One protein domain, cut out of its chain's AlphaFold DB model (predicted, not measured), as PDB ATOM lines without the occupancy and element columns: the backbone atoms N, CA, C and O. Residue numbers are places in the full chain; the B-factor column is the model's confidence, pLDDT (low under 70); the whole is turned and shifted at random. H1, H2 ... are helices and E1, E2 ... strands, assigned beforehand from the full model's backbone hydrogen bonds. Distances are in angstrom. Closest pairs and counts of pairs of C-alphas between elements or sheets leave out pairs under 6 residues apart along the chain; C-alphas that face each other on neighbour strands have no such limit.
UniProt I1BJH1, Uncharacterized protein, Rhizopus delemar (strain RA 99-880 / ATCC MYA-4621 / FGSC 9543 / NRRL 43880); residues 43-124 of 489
ATOM      1  N   ASP A  43      35.874 -31.361 -24.408       85.25
ATOM      2  CA  ASP A  43      35.657 -32.554 -25.234       85.25
ATOM      3  C   ASP A  43      34.172 -32.813 -25.580       85.25
ATOM      4  O   ASP A  43      33.899 -33.644 -26.440       85.25
ATOM      5  N   HIS A  44      33.212 -32.058 -25.019       87.06
ATOM      6  CA  HIS A  44      31.774 -32.178 -25.340       87.06
ATOM      7  C   HIS A  44      31.339 -31.505 -26.659       87.06
ATOM      8  O   HIS A  44      30.152 -31.518 -26.984       87.06
ATOM      9  N   ILE A  45      32.248 -30.862 -27.402       87.06
ATOM     10  CA  ILE A  45      31.927 -30.223 -28.690       87.06
ATOM     11  C   ILE A  45      32.298 -31.183 -29.821       87.06
ATOM     12  O   ILE A  45      33.474 -31.329 -30.152       87.06
ATOM     13  N   ASP A  46      31.306 -31.828 -30.432       85.94
ATOM     14  CA  ASP A  46      31.519 -32.805 -31.513       85.94
ATOM     15  C   ASP A  46      31.572 -32.222 -32.928       85.94
ATOM     16  O   ASP A  46      31.916 -32.928 -33.873       85.94
ATOM     17  N   ASP A  47      31.373 -30.910 -33.072       91.75
ATOM     18  CA  ASP A  47      31.530 -30.212 -34.346       91.75
ATOM     19  C   ASP A  47      32.978 -30.277 -34.862       91.75
ATOM     20  O   ASP A  47      33.863 -29.530 -34.431       91.75
ATOM     21  N   CYS A  48      33.221 -31.124 -35.862       90.88
ATOM     22  CA  CYS A  48      34.542 -31.281 -36.474       90.88
ATOM     23  C   CYS A  48      35.082 -29.986 -37.106       90.88
ATOM     24  O   CYS A  48      36.291 -29.772 -37.129       90.88
ATOM     25  N   SER A  49      34.205 -29.076 -37.547       91.38
ATOM     26  CA  SER A  49      34.604 -27.738 -38.011       91.38
ATOM     27  C   SER A  49      35.154 -26.863 -36.871       91.38
ATOM     28  O   SER A  49      36.137 -26.145 -37.066       91.38
ATOM     29  N   PHE A  50      34.599 -26.973 -35.659       90.50
ATOM     30  CA  PHE A  50      35.129 -26.305 -34.467       90.50
ATOM     31  C   PHE A  50      36.468 -26.928 -34.040       90.50
ATOM     32  O   PHE A  50      37.465 -26.221 -33.908       90.50
ATOM     33  N   LYS A  51      36.531 -28.264 -33.946       89.44
ATOM     34  CA  LYS A  51      37.766 -29.031 -33.669       89.44
ATOM     35  C   LYS A  51      38.885 -28.796 -34.713       89.44
ATOM     36  O   LYS A  51      40.060 -28.897 -34.376       89.44
ATOM     37  N   SER A  52      38.547 -28.447 -35.959       90.06
ATOM     38  CA  SER A  52      39.512 -28.096 -37.020       90.06
ATOM     39  C   SER A  52      39.979 -26.636 -37.000       90.06
ATOM     40  O   SER A  52      41.020 -26.342 -37.582       90.06
ATOM     41  N   SER A  53      39.208 -25.717 -36.412       90.94
ATOM     42  CA  SER A  53      39.538 -24.281 -36.365       90.94
ATOM     43  C   SER A  53      40.221 -23.879 -35.057       90.94
ATOM     44  O   SER A  53      41.049 -22.964 -35.052       90.94
ATOM     45  N   MET A  54      39.923 -24.588 -33.966       90.06
ATOM     46  CA  MET A  54      40.600 -24.490 -32.670       90.06
ATOM     47  C   MET A  54      41.862 -25.363 -32.643       90.06
ATOM     48  O   MET A  54      41.928 -26.368 -31.937       90.06
ATOM     49  N   SER A  55      42.850 -24.983 -33.454       93.06
ATOM     50  CA  SER A  55      44.210 -25.525 -33.406       93.06
ATOM     51  C   SER A  55      45.248 -24.454 -33.773       93.06
ATOM     52  O   SER A  55      44.907 -23.394 -34.311       93.06
ATOM     53  N   LEU A  56      46.531 -24.744 -33.535       93.94
ATOM     54  CA  LEU A  56      47.651 -23.906 -33.972       93.94
ATOM     55  C   LEU A  56      47.957 -24.121 -35.457       93.94
ATOM     56  O   LEU A  56      48.135 -23.173 -36.226       93.94
ATOM     57  N   HIS A  57      48.022 -25.390 -35.853       95.75
ATOM     58  CA  HIS A  57      48.372 -25.821 -37.200       95.75
ATOM     59  C   HIS A  57      47.386 -26.864 -37.720       95.75
ATOM     60  O   HIS A  57      46.795 -27.622 -36.945       95.75
ATOM     61  N   GLN A  58      47.272 -26.934 -39.043       95.88
ATOM     62  CA  GLN A  58      46.624 -28.026 -39.756       95.88
ATOM     63  C   GLN A  58      47.510 -28.449 -40.933       95.88
ATOM     64  O   GLN A  58      47.946 -27.621 -41.735       95.88
ATOM     65  N   VAL A  59      47.813 -29.742 -41.000       95.81
ATOM     66  CA  VAL A  59      48.586 -30.373 -42.077       95.81
ATOM     67  C   VAL A  59      47.616 -31.184 -42.921       95.81
ATOM     68  O   VAL A  59      46.970 -32.093 -42.409       95.81
ATOM     69  N   PHE A  60      47.500 -30.860 -44.204       94.88
ATOM     70  CA  PHE A  60      46.746 -31.650 -45.175       94.88
ATOM     71  C   PHE A  60      47.648 -32.749 -45.735       94.88
ATOM     72  O   PHE A  60      48.801 -32.480 -46.077       94.88
ATOM     73  N   LEU A  61      47.135 -33.974 -45.833       92.31
ATOM     74  CA  LEU A  61      47.885 -35.132 -46.322       92.31
ATOM     75  C   LEU A  61      47.533 -35.435 -47.783       92.31
ATOM     76  O   LEU A  61      46.404 -35.210 -48.220       92.31
ATOM     77  N   TYR A  62      48.482 -35.979 -48.548       89.06
ATOM     78  CA  TYR A  62      48.168 -36.545 -49.860       89.06
ATOM     79  C   TYR A  62      47.393 -37.855 -49.692       89.06
ATOM     80  O   TYR A  62      47.945 -38.893 -49.330       89.06
ATOM     81  N   ARG A  63      46.090 -37.803 -49.972       76.50
ATOM     82  CA  ARG A  63      45.183 -38.945 -49.841       76.50
ATOM     83  C   ARG A  63      45.401 -39.939 -50.983       76.50
ATOM     84  O   ARG A  63      45.166 -39.614 -52.148       76.50
ATOM     85  N   ASN A  64      45.825 -41.163 -50.666       73.00
ATOM     86  CA  ASN A  64      45.936 -42.219 -51.671       73.00
ATOM     87  C   ASN A  64      44.530 -42.691 -52.078       73.00
ATOM     88  O   ASN A  64      43.787 -43.244 -51.265       73.00
ATOM     89  N   ILE A  65      44.173 -42.471 -53.347       71.50
ATOM     90  CA  ILE A  65      42.823 -42.684 -53.899       71.50
ATOM     91  C   ILE A  65      42.335 -44.128 -53.677       71.50
ATOM     92  O   ILE A  65      41.141 -44.352 -53.482       71.50
ATOM     93  N   THR A  66      43.249 -45.102 -53.645       71.00
ATOM     94  CA  THR A  66      42.927 -46.523 -53.434       71.00
ATOM     95  C   THR A  66      42.412 -46.845 -52.030       71.00
ATOM     96  O   THR A  66      41.755 -47.871 -51.868       71.00
ATOM     97  N   ASN A  67      42.669 -45.999 -51.023       64.88
ATOM     98  CA  ASN A  67      42.272 -46.252 -49.632       64.88
ATOM     99  C   ASN A  67      41.605 -45.034 -48.966       64.88
ATOM    100  O   ASN A  67      41.907 -44.617 -47.844       64.88
ATOM    101  N   ASN A  68      40.660 -44.460 -49.713       62.69
ATOM    102  CA  ASN A  68      39.952 -43.220 -49.399       62.69
ATOM    103  C   ASN A  68      39.198 -43.244 -48.046       62.69
ATOM    104  O   ASN A  68      38.963 -42.195 -47.458       62.69
ATOM    105  N   MET A  69      38.818 -44.417 -47.524       67.62
ATOM    106  CA  MET A  69      38.049 -44.532 -46.271       67.62
ATOM    107  C   MET A  69      38.902 -44.475 -44.993       67.62
ATOM    108  O   MET A  69      38.386 -44.055 -43.961       67.62
ATOM    109  N   THR A  70      40.167 -44.913 -45.022       76.19
ATOM    110  CA  THR A  70      40.955 -45.135 -43.788       76.19
ATOM    111  C   THR A  70      41.954 -44.031 -43.463       76.19
ATOM    112  O   THR A  70      42.458 -44.001 -42.347       76.19
ATOM    113  N   THR A  71      42.282 -43.170 -44.428       84.19
ATOM    114  CA  THR A  71      43.255 -42.077 -44.265       84.19
ATOM    115  C   THR A  71      42.536 -40.740 -44.030       84.19
ATOM    116  O   THR A  71      41.553 -40.458 -44.728       84.19
ATOM    117  N   PRO A  72      42.978 -39.914 -43.062       90.12
ATOM    118  CA  PRO A  72      42.408 -38.594 -42.821       90.12
ATOM    119  C   PRO A  72      42.843 -37.594 -43.899       90.12
ATOM    120  O   PRO A  72      43.959 -37.644 -44.411       90.12
ATOM    121  N   ASP A  73      41.965 -36.641 -44.203       91.06
ATOM    122  CA  ASP A  73      42.238 -35.525 -45.116       91.06
ATOM    123  C   ASP A  73      43.257 -34.541 -44.522       91.06
ATOM    124  O   ASP A  73      44.056 -33.928 -45.236       91.06
ATOM    125  N   SER A  74      43.228 -34.368 -43.199       93.75
ATOM    126  CA  SER A  74      44.180 -33.516 -42.488       93.75
ATOM    127  C   SER A  74      44.339 -33.891 -41.016       93.75
ATOM    128  O   SER A  74      43.477 -34.534 -40.416       93.75
ATOM    129  N   VAL A  75      45.448 -33.444 -40.431       94.38
ATOM    130  CA  VAL A  75      45.753 -33.551 -39.004       94.38
ATOM    131  C   VAL A  75      45.849 -32.142 -38.423       94.38
ATOM    132  O   VAL A  75      46.658 -31.336 -38.890       94.38
ATOM    133  N   SER A  76      45.025 -31.826 -37.421       95.06
ATOM    134  CA  SER A  76      45.123 -30.574 -36.664       95.06
ATOM    135  C   SER A  76      45.906 -30.780 -35.364       95.06
ATOM    136  O   SER A  76      45.713 -31.771 -34.659       95.06
ATOM    137  N   PHE A  77      46.792 -29.834 -35.047       94.44
ATOM    138  CA  PHE A  77      47.628 -29.824 -33.842       94.44
ATOM    139  C   PHE A  77      47.313 -28.575 -33.014       94.44
ATOM    140  O   PHE A  77      47.614 -27.459 -33.450       94.44
ATOM    141  N   GLY A  78      46.693 -28.756 -31.848       92.56
ATOM    142  CA  GLY A  78      46.389 -27.693 -30.889       92.56
ATOM    143  C   GLY A  78      47.360 -27.661 -29.707       92.56
ATOM    144  O   GLY A  78      48.458 -28.236 -29.739       92.56
ATOM    145  N   LEU A  79      46.969 -26.954 -28.652       90.88
ATOM    146  CA  LEU A  79      47.768 -26.743 -27.449       90.88
ATOM    147  C   LEU A  79      47.715 -27.947 -26.493       90.88
ATOM    148  O   LEU A  79      48.707 -28.210 -25.805       90.88
ATOM    149  N   TRP A  80      46.600 -28.690 -26.486       91.62
ATOM    150  CA  TRP A  80      46.309 -29.791 -25.551       91.62
ATOM    151  C   TRP A  80      45.852 -31.105 -26.201       91.62
ATOM    152  O   TRP A  80      45.796 -32.123 -25.505       91.62
ATOM    153  N   LYS A  81      45.513 -31.114 -27.497       91.62
ATOM    154  CA  LYS A  81      45.198 -32.323 -28.272       91.62
ATOM    155  C   LYS A  81      45.552 -32.187 -29.762       91.62
ATOM    156  O   LYS A  81      45.977 -31.145 -30.256       91.62
ATOM    157  N   HIS A  82      45.385 -33.295 -30.478       93.12
ATOM    158  CA  HIS A  82      45.342 -33.349 -31.940       93.12
ATOM    159  C   HIS A  82      44.034 -33.986 -32.391       93.12
ATOM    160  O   HIS A  82      43.436 -34.760 -31.638       93.12
ATOM    161  N   CYS A  83      43.630 -33.702 -33.627       93.31
ATOM    162  CA  CYS A  83      42.535 -34.400 -34.288       93.31
ATOM    163  C   CYS A  83      42.932 -34.860 -35.694       93.31
ATOM    164  O   CYS A  83      43.441 -34.084 -36.501       93.31
ATOM    165  N   TYR A  84      42.624 -36.117 -36.003       93.88
ATOM    166  CA  TYR A  84      42.533 -36.623 -37.367       93.88
ATOM    167  C   TYR A  84      41.166 -36.235 -37.935       93.88
ATOM    168  O   TYR A  84      40.125 -36.565 -37.358       93.88
ATOM    169  N   ILE A  85      41.166 -35.508 -39.048       93.31
ATOM    170  CA  ILE A  85      39.968 -34.976 -39.698       93.31
ATOM    171  C   ILE A  85      39.753 -35.753 -40.994       93.31
ATOM    172  O   ILE A  85      40.577 -35.699 -41.906       93.31
ATOM    173  N   TYR A  86      38.629 -36.457 -41.072       91.19
ATOM    174  CA  TYR A  86      38.160 -37.181 -42.248       91.19
ATOM    175  C   TYR A  86      36.970 -36.420 -42.859       91.19
ATOM    176  O   TYR A  86      36.279 -35.681 -42.160       91.19
ATOM    177  N   ALA A  87      36.671 -36.648 -44.138       86.50
ATOM    178  CA  ALA A  87      35.589 -35.978 -44.876       86.50
ATOM    179  C   ALA A  87      34.185 -35.956 -44.217       86.50
ATOM    180  O   ALA A  87      33.359 -35.133 -44.604       86.50
ATOM    181  N   LEU A  88      33.895 -36.850 -43.259       84.69
ATOM    182  CA  LEU A  88      32.609 -36.923 -42.543       84.69
ATOM    183  C   LEU A  88      32.732 -36.883 -41.009       84.69
ATOM    184  O   LEU A  88      31.803 -36.438 -40.342       84.69
ATOM    185  N   ASN A  89      33.859 -37.341 -40.454       90.44
ATOM    186  CA  ASN A  89      34.064 -37.578 -39.021       90.44
ATOM    187  C   ASN A  89      35.416 -37.002 -38.574       90.44
ATOM    188  O   ASN A  89      36.331 -36.841 -39.378       90.44
ATOM    189  N   CYS A  90      35.596 -36.790 -37.274       91.69
ATOM    190  CA  CYS A  90      36.888 -36.448 -36.687       91.69
ATOM    191  C   CYS A  90      37.168 -37.315 -35.457       91.69
ATOM    192  O   CYS A  90      36.271 -37.600 -34.668       91.69
ATOM    193  N   SER A  91      38.425 -37.723 -35.299       91.88
ATOM    194  CA  SER A  91      38.914 -38.484 -34.148       91.88
ATOM    195  C   SER A  91      39.989 -37.659 -33.455       91.88
ATOM    196  O   SER A  91      40.993 -37.324 -34.078       91.88
ATOM    197  N   CYS A  92      39.767 -37.286 -32.196       91.69
ATOM    198  CA  CYS A  92      40.692 -36.458 -31.422       91.69
ATOM    199  C   CYS A  92      41.305 -37.254 -30.270       91.69
ATOM    200  O   CYS A  92      40.624 -38.077 -29.658       91.69
ATOM    201  N   SER A  93      42.554 -36.954 -29.908       91.19
ATOM    202  CA  SER A  93      43.064 -37.359 -28.596       91.19
ATOM    203  C   SER A  93      42.288 -36.627 -27.490       91.19
ATOM    204  O   SER A  93      41.934 -35.462 -27.694       91.19
ATOM    205  N   PRO A  94      42.062 -37.233 -26.310       88.69
ATOM    206  CA  PRO A  94      41.504 -36.511 -25.166       88.69
ATOM    207  C   PRO A  94      42.407 -35.331 -24.785       88.69
ATOM    208  O   PRO A  94      43.632 -35.411 -24.936       88.69
ATOM    209  N   ALA A  95      41.823 -34.240 -24.285       85.38
ATOM    210  CA  ALA A  95      42.595 -33.062 -23.892       85.38
ATOM    211  C   ALA A  95      43.543 -33.379 -22.719       85.38
ATOM    212  O   ALA A  95      43.107 -33.778 -21.638       85.38
ATOM    213  N   ASN A  96      44.853 -33.190 -22.910       86.56
ATOM    214  CA  ASN A  96      45.861 -33.550 -21.914       86.56
ATOM    215  C   ASN A  96      46.741 -32.351 -21.525       86.56
ATOM    216  O   ASN A  96      47.456 -31.771 -22.336       86.56
ATOM    217  N   LEU A  97      46.779 -32.032 -20.232       79.81
ATOM    218  CA  LEU A  97      47.656 -30.999 -19.660       79.81
ATOM    219  C   LEU A  97      49.161 -31.334 -19.764       79.81
ATOM    220  O   LEU A  97      50.016 -30.479 -19.531       79.81
ATOM    221  N   ARG A  98      49.484 -32.583 -20.122       81.69
ATOM    222  CA  ARG A  98      50.816 -33.102 -20.468       81.69
ATOM    223  C   ARG A  98      50.940 -33.368 -21.978       81.69
ATOM    224  O   ARG A  98      51.618 -34.306 -22.375       81.69
ATOM    225  N   TYR A  99      50.238 -32.619 -22.828       82.12
ATOM    226  CA  TYR A  99      50.275 -32.856 -24.269       82.12
ATOM    227  C   TYR A  99      51.585 -32.384 -24.914       82.12
ATOM    228  O   TYR A  99      51.856 -31.188 -25.085       82.12
ATOM    229  N   GLN A 100      52.375 -33.370 -25.328       84.56
ATOM    230  CA  GLN A 100      53.562 -33.197 -26.148       84.56
ATOM    231  C   GLN A 100      53.481 -34.173 -27.331       84.56
ATOM    232  O   GLN A 100      53.907 -35.320 -27.188       84.56
ATOM    233  N   PRO A 101      52.916 -33.761 -28.480       81.75
ATOM    234  CA  PRO A 101      52.884 -34.613 -29.655       81.75
ATOM    235  C   PRO A 101      54.288 -34.773 -30.218       81.75
ATOM    236  O   PRO A 101      54.992 -33.788 -30.467       81.75
ATOM    237  N   ASP A 102      54.651 -36.024 -30.463       87.25
ATOM    238  CA  ASP A 102      55.679 -36.345 -31.436       87.25
ATOM    239  C   ASP A 102      55.037 -36.279 -32.827       87.25
ATOM    240  O   ASP A 102      54.242 -37.141 -33.203       87.25
ATOM    241  N   VAL A 103      55.295 -35.185 -33.547       88.56
ATOM    242  CA  VAL A 103      54.624 -34.879 -34.823       88.56
ATOM    243  C   VAL A 103      54.943 -35.934 -35.884       88.56
ATOM    244  O   VAL A 103      54.048 -36.298 -36.641       88.56
ATOM    245  N   SER A 104      56.162 -36.478 -35.880       88.56
ATOM    246  CA  SER A 104      56.574 -37.623 -36.695       88.56
ATOM    247  C   SER A 104      55.679 -38.835 -36.463       88.56
ATOM    248  O   SER A 104      54.995 -39.262 -37.390       88.56
ATOM    249  N   THR A 105      55.601 -39.336 -35.225       88.75
ATOM    250  CA  THR A 105      54.762 -40.495 -34.873       88.75
ATOM    251  C   THR A 105      53.287 -40.250 -35.203       88.75
ATOM    252  O   THR A 105      52.633 -41.118 -35.774       88.75
ATOM    253  N   VAL A 106      52.744 -39.064 -34.897       89.81
ATOM    254  CA  VAL A 106      51.334 -38.737 -35.183       89.81
ATOM    255  C   VAL A 106      51.047 -38.714 -36.691       89.81
ATOM    256  O   VAL A 106      50.006 -39.204 -37.125       89.81
ATOM    257  N   LEU A 107      51.957 -38.177 -37.509       86.88
ATOM    258  CA  LEU A 107      51.793 -38.150 -38.964       86.88
ATOM    259  C   LEU A 107      52.038 -39.522 -39.615       86.88
ATOM    260  O   LEU A 107      51.355 -39.854 -40.580       86.88
ATOM    261  N   GLN A 108      52.950 -40.336 -39.076       87.12
ATOM    262  CA  GLN A 108      53.169 -41.718 -39.515       87.12
ATOM    263  C   GLN A 108      51.935 -42.585 -39.223       87.12
ATOM    264  O   GLN A 108      51.381 -43.175 -40.151       87.12
ATOM    265  N   VAL A 109      51.413 -42.566 -37.989       86.06
ATOM    266  CA  VAL A 109      50.172 -43.277 -37.617       86.06
ATOM    267  C   VAL A 109      48.978 -42.806 -38.456       86.06
ATOM    268  O   VAL A 109      48.145 -43.625 -38.828       86.06
ATOM    269  N   ALA A 110      48.908 -41.526 -38.842       84.25
ATOM    270  CA  ALA A 110      47.874 -41.027 -39.757       84.25
ATOM    271  C   ALA A 110      47.935 -41.632 -41.179       84.25
ATOM    272  O   ALA A 110      46.943 -41.560 -41.905       84.25
ATOM    273  N   THR A 111      49.060 -42.227 -41.590       82.44
ATOM    274  CA  THR A 111      49.176 -42.973 -42.861       82.44
ATOM    275  C   THR A 111      48.893 -44.473 -42.729       82.44
ATOM    276  O   THR A 111      48.633 -45.132 -43.738       82.44
ATOM    277  N   GLU A 112      48.873 -45.014 -41.509       80.56
ATOM    278  CA  GLU A 112      48.505 -46.406 -41.240       80.56
ATOM    279  C   GLU A 112      46.979 -46.611 -41.277       80.56
ATOM    280  O   GLU A 112      46.176 -45.688 -41.110       80.56
ATOM    281  N   HIS A 113      46.537 -47.844 -41.531       65.69
ATOM    282  CA  HIS A 113      45.107 -48.145 -41.594       65.69
ATOM    283  C   HIS A 113      44.473 -48.159 -40.202       65.69
ATOM    284  O   HIS A 113      44.934 -48.863 -39.308       65.69
ATOM    285  N   ASN A 114      43.356 -47.434 -40.062       67.19
ATOM    286  CA  ASN A 114      42.616 -47.256 -38.808       67.19
ATOM    287  C   ASN A 114      43.405 -46.475 -37.733       67.19
ATOM    288  O   ASN A 114      43.480 -46.883 -36.573       67.19
ATOM    289  N   ALA A 115      43.970 -45.330 -38.135       62.66
ATOM    290  CA  ALA A 115      44.714 -44.395 -37.293       62.66
ATOM    291  C   ALA A 115      43.944 -43.975 -36.021       62.66
ATOM    292  O   ALA A 115      43.104 -43.067 -36.029       62.66
ATOM    293  N   THR A 116      44.263 -44.616 -34.895       67.25
ATOM    294  CA  THR A 116      43.829 -44.183 -33.558       67.25
ATOM    295  C   THR A 116      44.813 -43.152 -33.008       67.25
ATOM    296  O   THR A 116      46.013 -43.229 -33.263       67.25
ATOM    297  N   ALA A 117      44.320 -42.130 -32.304       61.69
ATOM    298  CA  ALA A 117      45.175 -41.061 -31.788       61.69
ATOM    299  C   ALA A 117      46.052 -41.597 -30.633       61.69
ATOM    300  O   ALA A 117      45.497 -41.990 -29.601       61.69
ATOM    301  N   PRO A 118      47.393 -41.643 -30.766       66.69
ATOM    302  CA  PRO A 118      48.254 -42.247 -29.755       66.69
ATOM    303  C   PRO A 118      48.225 -41.452 -28.443       66.69
ATOM    304  O   PRO A 118      48.288 -40.219 -28.425       66.69
ATOM    305  N   ILE A 119      48.159 -42.164 -27.314       67.25
ATOM    306  CA  ILE A 119      48.119 -41.552 -25.980       67.25
ATOM    307  C   ILE A 119      49.527 -41.063 -25.608       67.25
ATOM    308  O   ILE A 119      50.348 -41.811 -25.082       67.25
ATOM    309  N   THR A 120      49.813 -39.787 -25.871       60.94
ATOM    310  CA  THR A 120      51.101 -39.155 -25.545       60.94
ATOM    311  C   THR A 120      51.303 -39.053 -24.026       60.94
ATOM    312  O   THR A 120      50.508 -38.407 -23.337       60.94
ATOM    313  N   THR A 121      52.381 -39.640 -23.499       54.72
ATOM    314  CA  THR A 121      52.655 -39.735 -22.048       54.72
ATOM    315  C   THR A 121      53.696 -38.737 -21.511       54.72
ATOM    316  O   THR A 121      53.851 -38.615 -20.294       54.72
ATOM    317  N   ALA A 122      54.405 -38.008 -22.381       56.22
ATOM    318  CA  ALA A 122      55.546 -37.156 -22.020       56.22
ATOM    319  C   ALA A 122      55.150 -35.805 -21.380       56.22
ATOM    320  O   ALA A 122      54.313 -35.073 -21.888       56.22
ATOM    321  N   THR A 123      55.785 -35.423 -20.266       54.78
ATOM    322  CA  THR A 123      55.374 -34.268 -19.443       54.78
ATOM    323  C   THR A 123      55.902 -32.905 -19.923       54.78
ATOM    324  O   THR A 123      56.924 -32.425 -19.427       54.78
ATOM    325  N   SER A 124      55.157 -32.201 -20.782       62.25
ATOM    326  CA  SER A 124      55.451 -30.812 -21.198       62.25
ATOM    327  C   SER A 124      55.099 -29.738 -20.147       62.25
ATOM    328  O   SER A 124      54.320 -28.813 -20.402       62.25
TER     329      SER A 124
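This is residues 43 to 124 of the 489 residues of an uncharacterized protein of Rhizopus delemar (strain RA 99-880 / ATCC MYA-4621 / FGSC 9543 / NRRL 43880) (UniProt I1BJH1). With little regular structure, a small four-stranded sheet lies between two short helices, H1 packed over it, H2 only grazing it. Of 82 printed residues, 29 are in named elements, class mixed: H1, the antiparallel sheet E1 - E2 - E3 - E4, then H2. The whole is compact, with a radius of gyration of the C-alphas of 12.1 A, and spans 38 by 25 by 18 A.

E1, residues 57 to 61, E2, 74 to 77, E3, 82 to 85, and E4, 90 to 92, form a meander of hairpins, each strand antiparallel to the one before. N 76 and O 83 are within hydrogen-bond range, 2.9 A. H1, residues 48 to 53, is on the sheet; the closest C-alphas of H1 and E3, Lys 51 and Cys 83, are 7.2 A apart. H2, residues 103 to 109, only grazes it. Both helices have every O i to N i+4 pair within range.

H1 begins at C-alpha 48 (34.542, -31.281, -36.474); H2 ends at C-alpha 109 (50.172, -43.277, -37.617).

The link E1 to E2 is long. Residues 67 to 69 and 113 to 124 have pLDDT under 70.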